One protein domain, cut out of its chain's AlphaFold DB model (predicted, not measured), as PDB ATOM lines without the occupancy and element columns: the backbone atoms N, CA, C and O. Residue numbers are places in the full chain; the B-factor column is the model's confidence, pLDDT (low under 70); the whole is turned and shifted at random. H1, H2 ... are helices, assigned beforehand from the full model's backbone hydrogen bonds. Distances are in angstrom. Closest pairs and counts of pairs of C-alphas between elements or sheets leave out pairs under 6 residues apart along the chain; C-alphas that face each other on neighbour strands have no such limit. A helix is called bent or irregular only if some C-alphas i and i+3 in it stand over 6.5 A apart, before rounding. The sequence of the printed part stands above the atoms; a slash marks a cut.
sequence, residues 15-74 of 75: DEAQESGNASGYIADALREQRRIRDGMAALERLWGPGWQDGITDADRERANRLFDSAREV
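Overview. This is residues 15 to 74 of the 75 residues of an uncharacterized protein of Streptosporangium roseum (strain ATCC 12428 / DSM 43021 / JCM 3005 / NI 9100) (UniProt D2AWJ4). This is an open hook of helices with an empty middle: one long straight helix, H2, has the small helix H1 beside its first residues, and past its last residues the backbone turns through the very short H3 into a second long helix, H4, which sticks out on its own and does not fold back onto H2. H1 meets H2 at a corner, and H4 packs on no other helix. The printed part has 60 residues with four named helices, in the order H1, H2, H3, H4 along the chain, and no named strand; the class is all helix. The whole is extended, with a radius of gyration of the C-alphas of 16.4 A, and the C-alphas span 41 by 31 by 20 A along their three main axes.

Arrangement. H1, residues 15 to 19, and H2, residues 23 to 48, touch only at the corner by their link, with 4 pairs of C-alphas within 8 A. The closest C-alphas are those of Ala 17 and Ala 23, 4.4 A apart, and H2 touches H1 with residues 23 to 27 alone. Residues 28 to 40, in H2, stand free. H3, residues 52 to 55, and H2 are close but not clearly touching, with the closest C-alphas, those of Glu 45 and Trp 52, 6.4 A apart. H4, residues 58 to 73, is apart from H1, from H2 and from H3. Residues 54 to 74, of which 58 to 73 belong to H4, stand free. In H1, H2 and H4 every O i to N i+4 pair is within hydrogen-bond range; H3 is too short for such a pair, and its one O i to N i+3 pair is not within range.

Along the chain. H1 begins at C-alpha 15, at (177.852, 129.534, 180.900). H2, with 26 residues the longest helix, measures 37.3 A from its first to its last C-alpha, from C-alpha 23 at (181.893, 135.950, 186.100) to C-alpha 48 at (214.320, 138.543, 167.757). H3 has four residues and is neither bent nor irregular, but only just: C-alphas 52 and 55 are 6.4 A apart. H4 has 16 residues and measures 22.9 A from its first to its last C-alpha; it ends at C-alpha 73, at (207.493, 117.393, 188.177).

Size, cuts and confidence. The two C-alphas farthest apart are those of Gly 21 and Gly 55, at 41.9 A, and the C-alphas of Asp 15 and Val 74, the first and last printed residues, are 35.5 A apart. The printed part has no cut. The links H1 to H2, H2 to H3 and H3 to H4 are tight. The mean pLDDT of the printed part is 89.1, and the model's confidence is low, under 70, at residues 71 to 74.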
ATOM      1  N   ASP A  15     178.004 130.696 180.028       95.62
ATOM      2  CA  ASP A  15     177.852 129.534 180.900       95.62
ATOM      3  C   ASP A  15     179.148 129.273 181.679       95.62
ATOM      4  O   ASP A  15     179.125 129.248 182.910       95.62
ATOM      5  N   GLU A  16     180.306 129.239 181.008       93.94
ATOM      6  CA  GLU A  16     181.611 129.065 181.668       93.94
ATOM      7  C   GLU A  16     181.883 130.171 182.709       93.94
ATOM      8  O   GLU A  16     182.302 129.918 183.846       93.94
ATOM      9  N   ALA A  17     181.593 131.429 182.359       92.00
ATOM     10  CA  ALA A  17     181.761 132.545 183.282       92.00
ATOM     11  C   ALA A  17     180.809 132.448 184.488       92.00
ATOM     12  O   ALA A  17     181.192 132.848 185.593       92.00
ATOM     13  N   GLN A  18     179.590 131.928 184.317       91.81
ATOM     14  CA  GLN A  18     178.660 131.691 185.424       91.81
ATOM     15  C   GLN A  18     179.138 130.555 186.333       91.81
ATOM     16  O   GLN A  18     179.146 130.721 187.556       91.81
ATOM     17  N   GLU A  19     179.606 129.450 185.754       94.81
ATOM     18  CA  GLU A  19     180.135 128.292 186.481       94.81
ATOM     19  C   GLU A  19     181.359 128.634 187.342       94.81
ATOM     20  O   GLU A  19     181.561 128.042 188.402       94.81
ATOM     21  N   SER A  20     182.129 129.661 186.963       91.19
ATOM     22  CA  SER A  20     183.269 130.158 187.752       91.19
ATOM     23  C   SER A  20     182.899 130.686 189.152       91.19
ATOM     24  O   SER A  20     183.782 130.940 189.975       91.19
ATOM     25  N   GLY A  21     181.612 130.942 189.425       91.12
ATOM     26  CA  GLY A  21     181.116 131.552 190.666       91.12
ATOM     27  C   GLY A  21     181.359 133.065 190.776       91.12
ATOM     28  O   GLY A  21     180.728 133.735 191.596       91.12
ATOM     29  N   ASN A  22     182.224 133.639 189.931       93.75
ATOM     30  CA  ASN A  22     182.426 135.080 189.797       93.75
ATOM     31  C   ASN A  22     182.781 135.454 188.350       93.75
ATOM     32  O   ASN A  22     183.942 135.715 188.026       93.75
ATOM     33  N   ALA A  23     181.752 135.586 187.510       92.25
ATOM     34  CA  ALA A  23     181.893 135.950 186.100       92.25
ATOM     35  C   ALA A  23     182.734 137.220 185.869       92.25
ATOM     36  O   ALA A  23     183.542 137.286 184.947       92.25
ATOM     37  N   SER A  24     182.597 138.240 186.726       92.38
ATOM     38  CA  SER A  24     183.384 139.477 186.595       92.38
ATOM     39  C   SER A  24     184.870 139.261 186.883       92.38
ATOM     40  O   SER A  24     185.712 139.872 186.226       92.38
ATOM     41  N   GLY A  25     185.192 138.416 187.866       93.50
ATOM     42  CA  GLY A  25     186.565 138.013 188.169       93.50
ATOM     43  C   GLY A  25     187.166 137.206 187.025       93.50
ATOM     44  O   GLY A  25     188.212 137.587 186.506       93.50
ATOM     45  N   TYR A  26     186.437 136.187 186.568       93.38
ATOM     46  CA  TYR A  26     186.822 135.333 185.446       93.38
ATOM     47  C   TYR A  26     187.164 136.153 184.192       93.38
ATOM     48  O   TYR A  26     188.273 136.069 183.664       93.38
ATOM     49  N   ILE A  27     186.262 137.049 183.772       93.25
ATOM     50  CA  ILE A  27     186.481 137.903 182.596       93.25
ATOM     51  C   ILE A  27     187.669 138.849 182.818       93.25
ATOM     52  O   ILE A  27     188.469 139.074 181.908       93.25
ATOM     53  N   ALA A  28     187.813 139.423 184.016       94.12
ATOM     54  CA  ALA A  28     188.933 140.311 184.311       94.12
ATOM     55  C   ALA A  28     190.284 139.582 184.228       94.12
ATOM     56  O   ALA A  28     191.249 140.163 183.728       94.12
ATOM     57  N   ASP A  29     190.355 138.335 184.685       94.81
ATOM     58  CA  ASP A  29     191.574 137.531 184.636       94.81
ATOM     59  C   ASP A  29     191.895 137.072 183.214       94.81
ATOM     60  O   ASP A  29     193.038 137.233 182.781       94.81
ATOM     61  N   ALA A  30     190.891 136.664 182.434       93.62
ATOM     62  CA  ALA A  30     191.055 136.368 181.011       93.62
ATOM     63  C   ALA A  30     191.611 137.579 180.233       93.62
ATOM     64  O   ALA A  30     192.575 137.458 179.474       93.62
ATOM     65  N   LEU A  31     191.081 138.784 180.479       94.62
ATOM     66  CA  LEU A  31     191.571 140.015 179.844       94.62
ATOM     67  C   LEU A  31     193.001 140.383 180.273       94.62
ATOM     68  O   LEU A  31     193.766 140.947 179.482       94.62
ATOM     69  N   ARG A  32     193.378 140.101 181.527       95.94
ATOM     70  CA  ARG A  32     194.755 140.300 182.009       95.94
ATOM     71  C   ARG A  32     195.713 139.302 181.375       95.94
ATOM     72  O   ARG A  32     196.810 139.705 180.994       95.94
ATOM     73  N   GLU A  33     195.309 138.043 181.250       95.12
ATOM     74  CA  GLU A  33     196.098 136.998 180.599       95.12
ATOM     75  C   GLU A  33     196.335 137.332 179.129       95.12
ATOM     76  O   GLU A  33     197.478 137.411 178.690       95.12
ATOM     77  N   GLN A  34     195.270 137.662 178.394       95.62
ATOM     78  CA  GLN A  34     195.368 138.059 176.993       95.62
ATOM     79  C   GLN A  34     196.335 139.237 176.806       95.62
ATOM     80  O   GLN A  34     197.141 139.250 175.874       95.62
ATOM     81  N   ARG A  35     196.285 140.227 177.708       95.94
ATOM     82  CA  ARG A  35     197.222 141.355 177.696       95.94
ATOM     83  C   ARG A  35     198.659 140.900 177.940       95.94
ATOM     84  O   ARG A  35     199.534 141.316 177.193       95.94
ATOM     85  N   ARG A  36     198.897 140.045 178.939       95.44
ATOM     86  CA  ARG A  36     200.233 139.504 179.235       95.44
ATOM     87  C   ARG A  36     200.811 138.748 178.044       95.44
ATOM     88  O   ARG A  36     201.952 139.012 177.679       95.44
ATOM     89  N   ILE A  37     200.022 137.883 177.406       93.75
ATOM     90  CA  ILE A  37     200.442 137.138 176.211       93.75
ATOM     91  C   ILE A  37     200.786 138.106 175.081       93.75
ATOM     92  O   ILE A  37     201.876 138.033 174.523       93.75
ATOM     93  N   ARG A  38     199.891 139.048 174.763       94.00
ATOM     94  CA  ARG A  38     200.109 140.014 173.680       94.00
ATOM     95  C   ARG A  38     201.357 140.865 173.910       94.00
ATOM     96  O   ARG A  38     202.163 141.027 172.999       94.00
ATOM     97  N   ASP A  39     201.506 141.417 175.109       95.38
ATOM     98  CA  ASP A  39     202.636 142.279 175.451       95.38
ATOM     99  C   ASP A  39     203.946 141.462 175.472       95.38
ATOM    100  O   ASP A  39     204.983 141.943 175.013       95.38
ATOM    101  N   GLY A  40     203.883 140.198 175.911       92.88
ATOM    102  CA  GLY A  40     204.969 139.229 175.798       92.88
ATOM    103  C   GLY A  40     205.383 139.004 174.346       92.88
ATOM    104  O   GLY A  40     206.537 139.246 174.009       92.88
ATOM    105  N   MET A  41     204.447 138.640 173.467       91.50
ATOM    106  CA  MET A  41     204.709 138.416 172.037       91.50
ATOM    107  C   MET A  41     205.334 139.638 171.355       91.50
ATOM    108  O   MET A  41     206.289 139.489 170.596       91.50
ATOM    109  N   ALA A  42     204.862 140.846 171.677       91.94
ATOM    110  CA  ALA A  42     205.450 142.083 171.167       91.94
ATOM    111  C   ALA A  42     206.899 142.290 171.650       91.94
ATOM    112  O   ALA A  42     207.746 142.789 170.906       91.94
ATOM    113  N   ALA A  43     207.214 141.896 172.888       92.88
ATOM    114  CA  ALA A  43     208.584 141.925 173.389       92.88
ATOM    115  C   ALA A  43     209.478 140.905 172.664       92.88
ATOM    116  O   ALA A  43     210.607 141.246 172.310       92.88
ATOM    117  N   LEU A  44     208.973 139.694 172.396       91.69
ATOM    118  CA  LEU A  44     209.699 138.665 171.640       91.69
ATOM    119  C   LEU A  44     210.001 139.138 170.210       91.69
ATOM    120  O   LEU A  44     211.142 139.053 169.760       91.69
ATOM    121  N   GLU A  45     209.020 139.738 169.535       92.88
ATOM    122  CA  GLU A  45     209.199 140.326 168.204       92.88
ATOM    123  C   GLU A  45     210.232 141.460 168.200       92.88
ATOM    124  O   GLU A  45     211.056 141.558 167.294       92.88
ATOM    125  N   ARG A  46     210.262 142.296 169.243       92.50
ATOM    126  CA  ARG A  46     211.283 143.345 169.372       92.50
ATOM    127  C   ARG A  46     212.692 142.781 169.583       92.50
ATOM    128  O   ARG A  46     213.654 143.400 169.134       92.50
ATOM    129  N   LEU A  47     212.820 141.669 170.304       93.25
ATOM    130  CA  LEU A  47     214.111 141.066 170.648       93.25
ATOM    131  C   LEU A  47     214.704 140.250 169.497       93.25
ATOM    132  O   LEU A  47     215.907 140.330 169.258       93.25
ATOM    133  N   TRP A  48     213.873 139.480 168.794       91.00
ATOM    134  CA  TRP A  48     214.320 138.543 167.757       91.00
ATOM    135  C   TRP A  48     213.936 138.953 166.335       91.00
ATOM    136  O   TRP A  48     214.372 138.316 165.380       91.00
ATOM    137  N   GLY A  49     213.189 140.044 166.185       92.06
ATOM    138  CA  GLY A  49     212.739 140.568 164.904       92.06
ATOM    139  C   GLY A  49     211.379 140.015 164.457       92.06
ATOM    140  O   GLY A  49     210.843 139.070 165.046       92.06
ATOM    141  N   PRO A  50     210.797 140.613 163.402       90.06
ATOM    142  CA  PRO A  50     209.566 140.116 162.797       90.06
ATOM    143  C   PRO A  50     209.778 138.702 162.247       90.06
ATOM    144  O   PRO A  50     210.832 138.398 161.690       90.06
ATOM    145  N   GLY A  51     208.776 137.835 162.411       86.44
ATOM    146  CA  GLY A  51     208.853 136.443 161.950       86.44
ATOM    147  C   GLY A  51     209.789 135.551 162.775       86.44
ATOM    148  O   GLY A  51     210.109 134.450 162.346       86.44
ATOM    149  N   TRP A  52     210.219 135.972 163.974       87.19
ATOM    150  CA  TRP A  52     211.080 135.155 164.851       87.19
ATOM    151  C   TRP A  52     210.533 133.740 165.105       87.19
ATOM    152  O   TRP A  52     211.289 132.788 165.291       87.19
ATOM    153  N   GLN A  53     209.210 133.607 165.094       87.75
ATOM    154  CA  GLN A  53     208.494 132.352 165.285       87.75
ATOM    155  C   GLN A  53     208.486 131.441 164.046       87.75
ATOM    156  O   GLN A  53     208.223 130.249 164.186       87.75
ATOM    157  N   ASP A  54     208.806 131.958 162.857       89.81
ATOM    158  CA  ASP A  54     208.749 131.210 161.591       89.81
ATOM    159  C   ASP A  54     209.832 130.121 161.524       89.81
ATOM    160  O   ASP A  54     209.689 129.129 160.813       89.81
ATOM    161  N   GLY A  55     210.910 130.285 162.298       84.81
ATOM    162  CA  GLY A  55     211.961 129.282 162.460       84.81
ATOM    163  C   GLY A  55     211.652 128.200 163.500       84.81
ATOM    164  O   GLY A  55     212.452 127.281 163.653       84.81
ATOM    165  N   ILE A  56     210.536 128.298 164.234       88.81
ATOM    166  CA  ILE A  56     210.181 127.325 165.276       88.81
ATOM    167  C   ILE A  56     209.586 126.086 164.618       88.81
ATOM    168  O   ILE A  56     208.459 126.109 164.121       88.81
ATOM    169  N   THR A  57     210.325 124.982 164.679       92.25
ATOM    170  CA  THR A  57     209.861 123.695 164.157       92.25
ATOM    171  C   THR A  57     208.973 122.961 165.161       92.25
ATOM    172  O   THR A  57     209.010 123.228 166.366       92.25
ATOM    173  N   ASP A  58     208.209 121.972 164.697       90.88
ATOM    174  CA  ASP A  58     207.453 121.092 165.597       90.88
ATOM    175  C   ASP A  58     208.379 120.324 166.554       90.88
ATOM    176  O   ASP A  58     208.050 120.152 167.726       90.88
ATOM    177  N   ALA A  59     209.592 119.971 166.112       91.25
ATOM    178  CA  ALA A  59     210.602 119.359 166.975       91.25
ATOM    179  C   ALA A  59     211.056 120.303 168.107       91.25
ATOM    180  O   ALA A  59     211.283 119.855 169.236       91.25
ATOM    181  N   ASP A  60     211.157 121.610 167.837       89.00
ATOM    182  CA  ASP A  60     211.446 122.613 168.866       89.00
ATOM    183  C   ASP A  60     210.290 122.743 169.864       89.00
ATOM    184  O   ASP A  60     210.538 122.832 171.069       89.00
ATOM    185  N   ARG A  61     209.038 122.689 169.385       87.50
ATOM    186  CA  ARG A  61     207.834 122.719 170.234       87.50
ATOM    187  C   ARG A  61     207.751 121.493 171.134       87.50
ATOM    188  O   ARG A  61     207.565 121.631 172.339       87.50
ATOM    189  N   GLU A  62     207.960 120.300 170.586       91.56
ATOM    190  CA  GLU A  62     207.986 119.064 171.369       91.56
ATOM    191  C   GLU A  62     209.110 119.068 172.408       91.56
ATOM    192  O   GLU A  62     208.909 118.645 173.548       91.56
ATOM    193  N   ARG A  63     210.301 119.562 172.040       87.06
ATOM    194  CA  ARG A  63     211.410 119.711 172.990       87.06
ATOM    195  C   ARG A  63     211.045 120.675 174.117       87.06
ATOM    196  O   ARG A  63     211.338 120.368 175.268       87.06
ATOM    197  N   ALA A  64     210.416 121.807 173.800       87.31
ATOM    198  CA  ALA A  64     209.967 122.771 174.798       87.31
ATOM    199  C   ALA A  64     208.921 122.161 175.745       87.31
ATOM    200  O   ALA A  64     209.077 122.284 176.957       87.31
ATOM    201  N   ASN A  65     207.924 121.440 175.222       88.38
ATOM    202  CA  ASN A  65     206.899 120.782 176.039       88.38
ATOM    203  C   ASN A  65     207.513 119.783 177.027       88.38
ATOM    204  O   ASN A  65     207.243 119.867 178.219       88.38
ATOM    205  N   ARG A  66     208.441 118.928 176.569       89.75
ATOM    206  CA  ARG A  66     209.159 117.996 177.460       89.75
ATOM    207  C   ARG A  66     209.908 118.714 178.585       89.75
ATOM    208  O   ARG A  66     209.912 118.238 179.716       89.75
ATOM    209  N   LEU A  67     210.549 119.845 178.282       86.25
ATOM    210  CA  LEU A  67     211.258 120.639 179.287       86.25
ATOM    211  C   LEU A  67     210.290 121.229 180.320       86.25
ATOM    212  O   LEU A  67     210.561 121.138 181.514       86.25
ATOM    213  N   PHE A  68     209.158 121.783 179.884       81.38
ATOM    214  CA  PHE A  68     208.152 122.341 180.791       81.38
ATOM    215  C   PHE A  68     207.476 121.281 181.663       81.38
ATOM    216  O   PHE A  68     207.296 121.520 182.857       81.38
ATOM    217  N   ASP A  69     207.165 120.110 181.107       79.56
ATOM    218  CA  ASP A  69     206.597 118.996 181.870       79.56
ATOM    219  C   ASP A  69     207.589 118.505 182.933       79.56
ATOM    220  O   ASP A  69     207.242 118.412 184.109       79.56
ATOM    221  N   SER A  70     208.864 118.331 182.561       71.44
ATOM    222  CA  SER A  70     209.911 117.949 183.519       71.44
ATOM    223  C   SER A  70     210.144 118.999 184.614       71.44
ATOM    224  O   SER A  70     210.439 118.653 185.753       71.44
ATOM    225  N   ALA A  71     209.973 120.289 184.307       68.06
ATOM    226  CA  ALA A  71     210.102 121.362 185.289       68.06
ATOM    227  C   ALA A  71     208.921 121.405 186.274       68.06
ATOM    228  O   ALA A  71     209.101 121.821 187.417       68.06
ATOM    229  N   ARG A  72     207.727 120.959 185.856       61.22
ATOM    230  CA  ARG A  72     206.546 120.832 186.727       61.22
ATOM    231  C   ARG A  72     206.608 119.633 187.666       61.22
ATOM    232  O   ARG A  72     205.971 119.682 188.707       61.22
ATOM    233  N   GLU A  73     207.335 118.577 187.316       61.19
ATOM    234  CA  GLU A  73     207.493 117.393 188.177       61.19
ATOM    235  C   GLU A  73     208.492 117.607 189.328       61.19
ATOM    236  O   GLU A  73     208.487 116.853 190.298       61.19
ATOM    237  N   VAL A  74     209.348 118.629 189.232       58.84
ATOM    238  CA  VAL A  74     210.417 118.921 190.208       58.84
ATOM    239  C   VAL A  74     210.047 120.071 191.166       58.84
ATOM    240  O   VAL A  74     210.757 120.296 192.148       58.84
TER     241      VAL A  74